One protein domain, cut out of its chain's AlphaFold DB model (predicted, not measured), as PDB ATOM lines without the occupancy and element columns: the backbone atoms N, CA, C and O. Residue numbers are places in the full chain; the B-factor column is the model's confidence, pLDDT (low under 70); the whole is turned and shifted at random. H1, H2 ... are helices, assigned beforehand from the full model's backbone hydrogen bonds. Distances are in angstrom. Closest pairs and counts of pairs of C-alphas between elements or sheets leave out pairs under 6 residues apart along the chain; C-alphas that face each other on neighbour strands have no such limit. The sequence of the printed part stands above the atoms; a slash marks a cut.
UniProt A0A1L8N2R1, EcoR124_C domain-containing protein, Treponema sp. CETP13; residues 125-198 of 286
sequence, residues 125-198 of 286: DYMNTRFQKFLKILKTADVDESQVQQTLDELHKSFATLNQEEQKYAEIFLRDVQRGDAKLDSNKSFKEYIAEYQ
ATOM      1  N   ASP A 125      44.541 -33.635 -33.067       81.25
ATOM      2  CA  ASP A 125      43.708 -32.772 -32.232       81.25
ATOM      3  C   ASP A 125      43.256 -31.511 -32.974       81.25
ATOM      4  O   ASP A 125      42.077 -31.140 -32.902       81.25
ATOM      5  N   TYR A 126      44.144 -30.862 -33.733       83.38
ATOM      6  CA  TYR A 126      43.777 -29.712 -34.555       83.38
ATOM      7  C   TYR A 126      42.781 -30.091 -35.650       83.38
ATOM      8  O   TYR A 126      41.734 -29.444 -35.772       83.38
ATOM      9  N   MET A 127      43.057 -31.158 -36.405       88.38
ATOM     10  CA  MET A 127      42.150 -31.647 -37.450       88.38
ATOM     11  C   MET A 127      40.784 -32.015 -36.866       88.38
ATOM     12  O   MET A 127      39.749 -31.589 -37.381       88.38
ATOM     13  N   ASN A 128      40.766 -32.727 -35.735       90.44
ATOM     14  CA  ASN A 128      39.523 -33.082 -35.066       90.44
ATOM     15  C   ASN A 128      38.773 -31.836 -34.569       90.44
ATOM     16  O   ASN A 128      37.561 -31.742 -34.732       90.44
ATOM     17  N   THR A 129      39.471 -30.827 -34.047       90.38
ATOM     18  CA  THR A 129      38.848 -29.556 -33.638       90.38
ATOM     19  C   THR A 129      38.187 -28.841 -34.822       90.38
ATOM     20  O   THR A 129      37.066 -28.338 -34.689       90.38
ATOM     21  N   ARG A 130      38.833 -28.817 -35.998       91.56
ATOM     22  CA  ARG A 130      38.245 -28.260 -37.233       91.56
ATOM     23  C   ARG A 130      37.040 -29.062 -37.699       91.56
ATOM     24  O   ARG A 130      36.013 -28.466 -38.017       91.56
ATOM     25  N   PHE A 131      37.126 -30.385 -37.645       93.69
ATOM     26  CA  PHE A 131      36.020 -31.270 -37.981       93.69
ATOM     27  C   PHE A 131      34.810 -31.061 -37.055       93.69
ATOM     28  O   PHE A 131      33.692 -30.871 -37.529       93.69
ATOM     29  N   GLN A 132      35.015 -30.979 -35.737       92.38
ATOM     30  CA  GLN A 132      33.935 -30.700 -34.784       92.38
ATOM     31  C   GLN A 132      33.312 -29.315 -35.008       92.38
ATOM     32  O   GLN A 132      32.091 -29.156 -34.919       92.38
ATOM     33  N   LYS A 133      34.127 -28.304 -35.346       91.81
ATOM     34  CA  LYS A 133      33.634 -26.973 -35.733       91.81
ATOM     35  C   LYS A 133      32.761 -27.055 -36.990       91.81
ATOM     36  O   LYS A 133      31.659 -26.511 -36.971       91.81
ATOM     37  N   PHE A 134      33.211 -27.762 -38.026       93.25
ATOM     38  CA  PHE A 134      32.447 -28.002 -39.253       93.25
ATOM     39  C   PHE A 134      31.098 -28.677 -38.959       93.25
ATOM     40  O   PHE A 134      30.054 -28.143 -39.334       93.25
ATOM     41  N   LEU A 135      31.083 -29.770 -38.186       91.50
ATOM     42  CA  LEU A 135      29.843 -30.461 -37.808       91.50
ATOM     43  C   LEU A 135      28.871 -29.563 -37.032       91.50
ATOM     44  O   LEU A 135      27.656 -29.664 -37.205       91.50
ATOM     45  N   LYS A 136      29.386 -28.698 -36.152       90.81
ATOM     46  CA  LYS A 136      28.561 -27.769 -35.371       90.81
ATOM     47  C   LYS A 136      27.894 -26.719 -36.260       90.81
ATOM     48  O   LYS A 136      26.705 -26.455 -36.088       90.81
ATOM     49  N   ILE A 137      28.644 -26.138 -37.195       90.31
ATOM     50  CA  ILE A 137      28.122 -25.156 -38.155       90.31
ATOM     51  C   ILE A 137      27.087 -25.817 -39.071       90.31
ATOM     52  O   ILE A 137      25.983 -25.297 -39.188       90.31
ATOM     53  N   LEU A 138      27.374 -27.013 -39.591       88.38
ATOM     54  CA  LEU A 138      26.458 -27.763 -40.456       88.38
ATOM     55  C   LEU A 138      25.106 -28.085 -39.784       88.38
ATOM     56  O   LEU A 138      24.076 -28.119 -40.447       88.38
ATOM     57  N   LYS A 139      25.094 -28.312 -38.464       85.56
ATOM     58  CA  LYS A 139      23.873 -28.599 -37.685       85.56
ATOM     59  C   LYS A 139      23.092 -27.348 -37.260       85.56
ATOM     60  O   LYS A 139      22.028 -27.483 -36.656       85.56
ATOM     61  N   THR A 140      23.621 -26.148 -37.495       86.44
ATOM     62  CA  THR A 140      22.968 -24.902 -37.078       86.44
ATOM     63  C   THR A 140      21.823 -24.575 -38.037       86.44
ATOM     64  O   THR A 140      22.012 -24.543 -39.249       86.44
ATOM     65  N   ALA A 141      20.621 -24.344 -37.499       71.38
ATOM     66  CA  ALA A 141      19.481 -23.892 -38.296       71.38
ATOM     67  C   ALA A 141      19.757 -22.492 -38.879       71.38
ATOM     68  O   ALA A 141      20.333 -21.656 -38.185       71.38
ATOM     69  N   ASP A 142      19.346 -22.250 -40.129       78.62
ATOM     70  CA  ASP A 142      19.567 -20.998 -40.878       78.62
ATOM     71  C   ASP A 142      21.047 -20.609 -41.083       78.62
ATOM     72  O   ASP A 142      21.389 -19.425 -41.144       78.62
ATOM     73  N   VAL A 143      21.949 -21.593 -41.188       79.31
ATOM     74  CA  VAL A 143      23.365 -21.327 -41.471       79.31
ATOM     75  C   VAL A 143      23.577 -20.858 -42.912       79.31
ATOM     76  O   VAL A 143      23.002 -21.398 -43.854       79.31
ATOM     77  N   ASP A 144      24.437 -19.857 -43.076       85.44
ATOM     78  CA  ASP A 144      24.885 -19.389 -44.385       85.44
ATOM     79  C   ASP A 144      25.809 -20.441 -45.026       85.44
ATOM     80  O   ASP A 144      26.799 -20.864 -44.417       85.44
ATOM     81  N   GLU A 145      25.519 -20.845 -46.266       86.00
ATOM     82  CA  GLU A 145      26.364 -21.758 -47.050       86.00
ATOM     83  C   GLU A 145      27.816 -21.262 -47.131       86.00
ATOM     84  O   GLU A 145      28.749 -22.066 -47.077       86.00
ATOM     85  N   SER A 146      28.035 -19.941 -47.152       87.62
ATOM     86  CA  SER A 146      29.377 -19.355 -47.122       87.62
ATOM     87  C   SER A 146      30.140 -19.698 -45.840       87.62
ATOM     88  O   SER A 146      31.363 -19.848 -45.883       87.62
ATOM     89  N   GLN A 147      29.460 -19.816 -44.696       88.38
ATOM     90  CA  GLN A 147      30.097 -20.189 -43.431       88.38
ATOM     91  C   GLN A 147      30.433 -21.678 -43.393       88.38
ATOM     92  O   GLN A 147      31.502 -22.051 -42.902       88.38
ATOM     93  N   VAL A 148      29.555 -22.521 -43.944       88.56
ATOM     94  CA  VAL A 148      29.822 -23.957 -44.103       88.56
ATOM     95  C   VAL A 148      31.064 -24.150 -44.969       88.56
ATOM     96  O   VAL A 148      32.006 -24.813 -44.530       88.56
ATOM     97  N   GLN A 149      31.114 -23.495 -46.134       89.44
ATOM     98  CA  GLN A 149      32.256 -23.573 -47.042       89.44
ATOM     99  C   GLN A 149      33.546 -23.077 -46.383       89.44
ATOM    100  O   GLN A 149      34.570 -23.741 -46.472       89.44
ATOM    101  N   GLN A 150      33.500 -21.973 -45.633       90.56
ATOM    102  CA  GLN A 150      34.677 -21.477 -44.919       90.56
ATOM    103  C   GLN A 150      35.217 -22.500 -43.906       90.56
ATOM    104  O   GLN A 150      36.430 -22.683 -43.794       90.56
ATOM    105  N   THR A 151      34.342 -23.167 -43.147       90.12
ATOM    106  CA  THR A 151      34.785 -24.208 -42.205       90.12
ATOM    107  C   THR A 151      35.297 -25.466 -42.896       90.12
ATOM    108  O   THR A 151      36.202 -26.108 -42.363       90.12
ATOM    109  N   LEU A 152      34.764 -25.787 -44.076       89.88
ATOM    110  CA  LEU A 152      35.260 -26.870 -44.915       89.88
ATOM    111  C   LEU A 152      36.661 -26.551 -45.450       89.88
ATOM    112  O   LEU A 152      37.570 -27.356 -45.282       89.88
ATOM    113  N   ASP A 153      36.876 -25.342 -45.971       89.06
ATOM    114  CA  ASP A 153      38.189 -24.884 -46.438       89.06
ATOM    115  C   ASP A 153      39.224 -24.865 -45.296       89.06
ATOM    116  O   ASP A 153      40.402 -25.163 -45.496       89.06
ATOM    117  N   GLU A 154      38.810 -24.517 -44.071       87.81
ATOM    118  CA  GLU A 154      39.665 -24.624 -42.881       87.81
ATOM    119  C   GLU A 154      40.034 -26.077 -42.543       87.81
ATOM    120  O   GLU A 154      41.154 -26.317 -42.090       87.81
ATOM    121  N   LEU A 155      39.112 -27.024 -42.738       91.00
ATOM    122  CA  LEU A 155      39.346 -28.451 -42.523       91.00
ATOM    123  C   LEU A 155      40.244 -29.037 -43.621       91.00
ATOM    124  O   LEU A 155      41.181 -29.766 -43.300       91.00
ATOM    125  N   HIS A 156      40.052 -28.653 -44.883       88.94
ATOM    126  CA  HIS A 156      40.908 -29.091 -45.992       88.94
ATOM    127  C   HIS A 156      42.373 -28.696 -45.785       88.94
ATOM    128  O   HIS A 156      43.265 -29.474 -46.093       88.94
ATOM    129  N   LYS A 157      42.660 -27.568 -45.124       86.19
ATOM    130  CA  LYS A 157      44.048 -27.214 -44.758       86.19
ATOM    131  C   LYS A 157      44.733 -28.246 -43.858       86.19
ATOM    132  O   LYS A 157      45.957 -28.310 -43.845       86.19
ATOM    133  N   SER A 158      43.971 -29.023 -43.083       86.31
ATOM    134  CA  SER A 158      44.527 -30.132 -42.300       86.31
ATOM    135  C   SER A 158      44.716 -31.421 -43.101       86.31
ATOM    136  O   SER A 158      45.382 -32.317 -42.608       86.31
ATOM    137  N   PHE A 159      44.233 -31.521 -44.343       87.50
ATOM    138  CA  PHE A 159      44.396 -32.735 -45.153       87.50
ATOM    139  C   PHE A 159      45.843 -32.992 -45.550       87.50
ATOM    140  O   PHE A 159      46.211 -34.134 -45.788       87.50
ATOM    141  N   ALA A 160      46.694 -31.966 -45.547       86.31
ATOM    142  CA  ALA A 160      48.124 -32.138 -45.768       86.31
ATOM    143  C   ALA A 160      48.778 -33.121 -44.770       86.31
ATOM    144  O   ALA A 160      49.814 -33.712 -45.082       86.31
ATOM    145  N   THR A 161      48.165 -33.329 -43.594       86.88
ATOM    146  CA  THR A 161      48.617 -34.298 -42.583       86.88
ATOM    147  C   THR A 161      48.159 -35.734 -42.858       86.88
ATOM    148  O   THR A 161      48.668 -36.655 -42.226       86.88
ATOM    149  N   LEU A 162      47.215 -35.919 -43.783       88.81
ATOM    150  CA  LEU A 162      46.713 -37.209 -44.246       88.81
ATOM    151  C   LEU A 162      47.505 -37.667 -45.469       88.81
ATOM    152  O   LEU A 162      47.852 -36.847 -46.325       88.81
ATOM    153  N   ASN A 163      47.734 -38.969 -45.602       88.56
ATOM    154  CA  ASN A 163      48.278 -39.532 -46.836       88.56
ATOM    155  C   ASN A 163      47.255 -39.463 -47.994       88.56
ATOM    156  O   ASN A 163      46.067 -39.230 -47.770       88.56
ATOM    157  N   GLN A 164      47.692 -39.645 -49.244       87.81
ATOM    158  CA  GLN A 164      46.799 -39.544 -50.417       87.81
ATOM    159  C   GLN A 164      45.562 -40.452 -50.358       87.81
ATOM    160  O   GLN A 164      44.468 -40.046 -50.763       87.81
ATOM    161  N   GLU A 165      45.706 -41.669 -49.837       87.56
ATOM    162  CA  GLU A 165      44.581 -42.587 -49.706       87.56
ATOM    163  C   GLU A 165      43.585 -42.086 -48.650       87.56
ATOM    164  O   GLU A 165      42.384 -42.001 -48.910       87.56
ATOM    165  N   GLU A 166      44.071 -41.675 -47.482       91.62
ATOM    166  CA  GLU A 166      43.252 -41.080 -46.427       91.62
ATOM    167  C   GLU A 166      42.518 -39.824 -46.915       91.62
ATOM    168  O   GLU A 166      41.331 -39.675 -46.635       91.62
ATOM    169  N   GLN A 167      43.176 -38.950 -47.688       91.75
ATOM    170  CA  GLN A 167      42.546 -37.764 -48.282       91.75
ATOM    171  C   GLN A 167      41.371 -38.143 -49.194       91.75
ATOM    172  O   GLN A 167      40.291 -37.561 -49.081       91.75
ATOM    173  N   LYS A 168      41.534 -39.161 -50.049       92.69
ATOM    174  CA  LYS A 168      40.455 -39.671 -50.916       92.69
ATOM    175  C   LYS A 168      39.233 -40.092 -50.100       92.69
ATOM    176  O   LYS A 168      38.104 -39.752 -50.461       92.69
ATOM    177  N   TYR A 169      39.429 -40.827 -49.009       94.69
ATOM    178  CA  TYR A 169      38.317 -41.280 -48.171       94.69
ATOM    179  C   TYR A 169      37.758 -40.180 -47.267       94.69
ATOM    180  O   TYR A 169      36.552 -40.173 -47.013       94.69
ATOM    181  N   ALA A 170      38.576 -39.210 -46.862       94.44
ATOM    182  CA  ALA A 170      38.128 -38.003 -46.180       94.44
ATOM    183  C   ALA A 170      37.151 -37.198 -47.053       94.44
ATOM    184  O   ALA A 170      36.080 -36.823 -46.576       94.44
ATOM    185  N   GLU A 171      37.456 -37.011 -48.339       94.44
ATOM    186  CA  GLU A 171      36.573 -36.342 -49.308       94.44
ATOM    187  C   GLU A 171      35.243 -37.086 -49.503       94.44
ATOM    188  O   GLU A 171      34.165 -36.482 -49.507       94.44
ATOM    189  N   ILE A 172      35.293 -38.418 -49.639       94.88
ATOM    190  CA  ILE A 172      34.083 -39.246 -49.756       94.88
ATOM    191  C   ILE A 172      33.215 -39.079 -48.507       94.88
ATOM    192  O   ILE A 172      32.021 -38.798 -48.627       94.88
ATOM    193  N   PHE A 173      33.819 -39.199 -47.326       96.19
ATOM    194  CA  PHE A 173      33.120 -39.048 -46.061       96.19
ATOM    195  C   PHE A 173      32.494 -37.657 -45.911       96.19
ATOM    196  O   PHE A 173      31.313 -37.553 -45.583       96.19
ATOM    197  N   LEU A 174      33.240 -36.580 -46.179       94.81
ATOM    198  CA  LEU A 174      32.726 -35.214 -46.046       94.81
ATOM    199  C   LEU A 174      31.553 -34.939 -46.986       94.81
ATOM    200  O   LEU A 174      30.570 -34.322 -46.570       94.81
ATOM    201  N   ARG A 175      31.601 -35.450 -48.218       94.25
ATOM    202  CA  ARG A 175      30.481 -35.350 -49.158       94.25
ATOM    203  C   ARG A 175      29.231 -36.063 -48.637       94.25
ATOM    204  O   ARG A 175      28.129 -35.530 -48.765       94.25
ATOM    205  N   ASP A 176      29.389 -37.236 -48.034       94.62
ATOM    206  CA  ASP A 176      28.272 -37.993 -47.459       94.62
ATOM    207  C   ASP A 176      27.727 -37.313 -46.188       94.62
ATOM    208  O   ASP A 176      26.520 -37.325 -45.941       94.62
ATOM    209  N   VAL A 177      28.579 -36.623 -45.419       93.50
ATOM    210  CA  VAL A 177      28.158 -35.752 -44.308       93.50
ATOM    211  C   VAL A 177      27.324 -34.575 -44.808       93.50
ATOM    212  O   VAL A 177      26.258 -34.314 -44.252       93.50
ATOM    213  N   GLN A 178      27.758 -33.886 -45.866       90.06
ATOM    214  CA  GLN A 178      27.014 -32.763 -46.452       90.06
ATOM    215  C   GLN A 178      25.648 -33.186 -47.007       90.06
ATOM    216  O   GLN A 178      24.688 -32.425 -46.920       90.06
ATOM    217  N   ARG A 179      25.549 -34.401 -47.557       91.44
ATOM    218  CA  ARG A 179      24.286 -34.976 -48.051       91.44
ATOM    219  C   ARG A 179      23.359 -35.464 -46.937       91.44
ATOM    220  O   ARG A 179      22.169 -35.638 -47.179       91.44
ATOM    221  N   GLY A 180      23.886 -35.661 -45.728       90.12
ATOM    222  CA  GLY A 180      23.155 -36.256 -44.609       90.12
ATOM    223  C   GLY A 180      23.086 -37.788 -44.653       90.12
ATOM    224  O   GLY A 180      22.323 -38.380 -43.891       90.12
ATOM    225  N   ASP A 181      23.885 -38.427 -45.509       92.12
ATOM    226  CA  ASP A 181      23.958 -39.886 -45.653       92.12
ATOM    227  C   ASP A 181      24.866 -40.523 -44.582       92.12
ATOM    228  O   ASP A 181      24.709 -41.695 -44.221       92.12
ATOM    229  N   ALA A 182      25.803 -39.746 -44.028       92.31
ATOM    230  CA  ALA A 182      26.744 -40.221 -43.022       92.31
ATOM    231  C   ALA A 182      26.122 -40.341 -41.617       92.31
ATOM    232  O   ALA A 182      25.476 -39.427 -41.098       92.31
ATOM    233  N   LYS A 183      26.404 -41.461 -40.938       89.50
ATOM    234  CA  LYS A 183      26.031 -41.676 -39.532       89.50
ATOM    235  C   LYS A 183      27.100 -41.109 -38.606       89.50
ATOM    236  O   LYS A 183      28.168 -41.694 -38.462       89.50
ATOM    237  N   LEU A 184      26.783 -39.991 -37.961       91.75
ATOM    238  CA  LEU A 184      27.691 -39.296 -37.052       91.75
ATOM    239  C   LEU A 184      27.496 -39.733 -35.589       91.75
ATOM    240  O   LEU A 184      26.433 -39.541 -35.005       91.75
ATOM    241  N   ASP A 185      28.564 -40.247 -34.999       89.62
ATOM    242  CA  ASP A 185      28.838 -40.433 -33.574       89.62
ATOM    243  C   ASP A 185      29.732 -39.296 -33.034       89.62
ATOM    244  O   ASP A 185      30.790 -38.985 -33.589       89.62
ATOM    245  N   SER A 186      29.317 -38.665 -31.934       80.38
ATOM    246  CA  SER A 186      30.049 -37.566 -31.292       80.38
ATOM    247  C   SER A 186      31.361 -37.988 -30.628       80.38
ATOM    248  O   SER A 186      32.172 -37.121 -30.317       80.38
ATOM    249  N   ASN A 187      31.556 -39.284 -30.380       86.25
ATOM    250  CA  ASN A 187      32.756 -39.801 -29.721       86.25
ATOM    251  C   ASN A 187      33.861 -40.192 -30.706       86.25
ATOM    252  O   ASN A 187      34.969 -40.484 -30.267       86.25
ATOM    253  N   LYS A 188      33.568 -40.196 -32.013       91.44
ATOM    254  CA  LYS A 188      34.539 -40.534 -33.054       91.44
ATOM    255  C   LYS A 188      35.274 -39.303 -33.563       91.44
ATOM    256  O   LYS A 188      34.677 -38.258 -33.840       91.44
ATOM    257  N   SER A 189      36.576 -39.464 -33.728       92.00
ATOM    258  CA  SER A 189      37.469 -38.538 -34.407       92.00
ATOM    259  C   SER A 189      37.302 -38.601 -35.925       92.00
ATOM    260  O   SER A 189      36.783 -39.564 -36.488       92.00
ATOM    261  N   PHE A 190      37.795 -37.570 -36.613       92.81
ATOM    262  CA  PHE A 190      37.803 -37.544 -38.077       92.81
ATOM    263  C   PHE A 190      38.581 -38.723 -38.691       92.81
ATOM    264  O   PHE A 190      38.091 -39.346 -39.629       92.81
ATOM    265  N   LYS A 191      39.741 -39.086 -38.117       91.00
ATOM    266  CA  LYS A 191      40.548 -40.231 -38.579       91.00
ATOM    267  C   LYS A 191      39.808 -41.563 -38.440       91.00
ATOM    268  O   LYS A 191      39.907 -42.398 -39.329       91.00
ATOM    269  N   GLU A 192      39.025 -41.751 -37.378       93.06
ATOM    270  CA  GLU A 192      38.216 -42.967 -37.223       93.06
ATOM    271  C   GLU A 192      37.160 -43.095 -38.328       93.06
ATOM    272  O   GLU A 192      36.960 -44.190 -38.846       93.06
ATOM    273  N   TYR A 193      36.531 -41.995 -38.754       95.31
ATOM    274  CA  TYR A 193      35.629 -42.037 -39.910       95.31
ATOM    275  C   TYR A 193      36.356 -42.368 -41.210       95.31
ATOM    276  O   TYR A 193      35.865 -43.190 -41.979       95.31
ATOM    277  N   ILE A 194      37.520 -41.763 -41.453       93.94
ATOM    278  CA  ILE A 194      38.333 -42.065 -42.638       93.94
ATOM    279  C   ILE A 194      38.668 -43.563 -42.674       93.94
ATOM    280  O   ILE A 194      38.412 -44.218 -43.686       93.94
ATOM    281  N   ALA A 195      39.125 -44.118 -41.549       92.25
ATOM    282  CA  ALA A 195      39.441 -45.537 -41.414       92.25
ATOM    283  C   ALA A 195      38.218 -46.447 -41.642       92.25
ATOM    284  O   ALA A 195      38.331 -47.507 -42.261       92.25
ATOM    285  N   GLU A 196      37.027 -46.042 -41.192       94.88
ATOM    286  CA  GLU A 196      35.785 -46.777 -41.459       94.88
ATOM    287  C   GLU A 196      35.429 -46.793 -42.946       94.88
ATOM    288  O   GLU A 196      35.058 -47.845 -43.471       94.88
ATOM    289  N   TYR A 197      35.577 -45.661 -43.636       95.00
ATOM    290  CA  TYR A 197      35.334 -45.574 -45.077       95.00
ATOM    291  C   TYR A 197      36.362 -46.384 -45.874       95.00
ATOM    292  O   TYR A 197      35.968 -47.134 -46.770       95.00
ATOM    293  N   GLN A 198      37.644 -46.311 -45.504       91.62
ATOM    294  CA  GLN A 198      38.712 -47.153 -46.054       91.62
ATOM    295  C   GLN A 198      38.382 -48.638 -45.897       91.62
ATOM    296  O   GLN A 198      38.355 -49.393 -46.870       91.62
TER     297      GLN A 198
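Overview. This is residues 125 to 198 of the 286 residues of the protein "EcoR124_C domain-containing protein" of Treponema sp. CETP13 (UniProt A0A1L8N2R1). Helices H1 and H2 lie side by side as a hairpin, H3 runs lengthwise with them, and the short H4 crosses H3 and reaches residues 127 to 131 of H1. The printed part has 74 residues with four named helices, H1 to H4 in order, and no named strand: all helix. It is compact, with a radius of gyration of the C-alphas of 11.6 A, and spans 34 by 23 by 20 A.

Along the chain. H1, residues 125 to 138, begins at C-alpha 125 (43.708, -32.772, -32.232) and is 19.8 A long. H2 is residues 145 to 156, 16.3 A. H3 is residues 164 to 179, 23.1 A. H4, residues 190 to 198, 12.5 A, ends at C-alpha 198 (38.712, -47.153, -46.054).

Arrangement. H1 and H2 touch, closest at the C-alphas of Phe 134 and Thr 151, 5.3 A, at a shallow tilt of 16 degrees, opposite ways. H4 touches residues 166 to 173 of H3, about perpendicular at 80 degrees, closest at the C-alphas of Ala 170 and Ile 194, 5.4 A. H1 and H4 only just touch, with 3 pairs of C-alphas within 8 A, the closest being Asn 128 and Phe 190, 5.7 A. H2 and H3 are near each other; H2 and H4 are apart. In H1, H2, H3 and H4 every O i to N i+4 pair is within hydrogen-bond range.

Size, cuts and confidence. The C-alphas farthest apart, Asp 142 and Asn 163, are 34.7 A apart. The printed part has no cut, the three links are short, and no printed residue is under 70 in pLDDT.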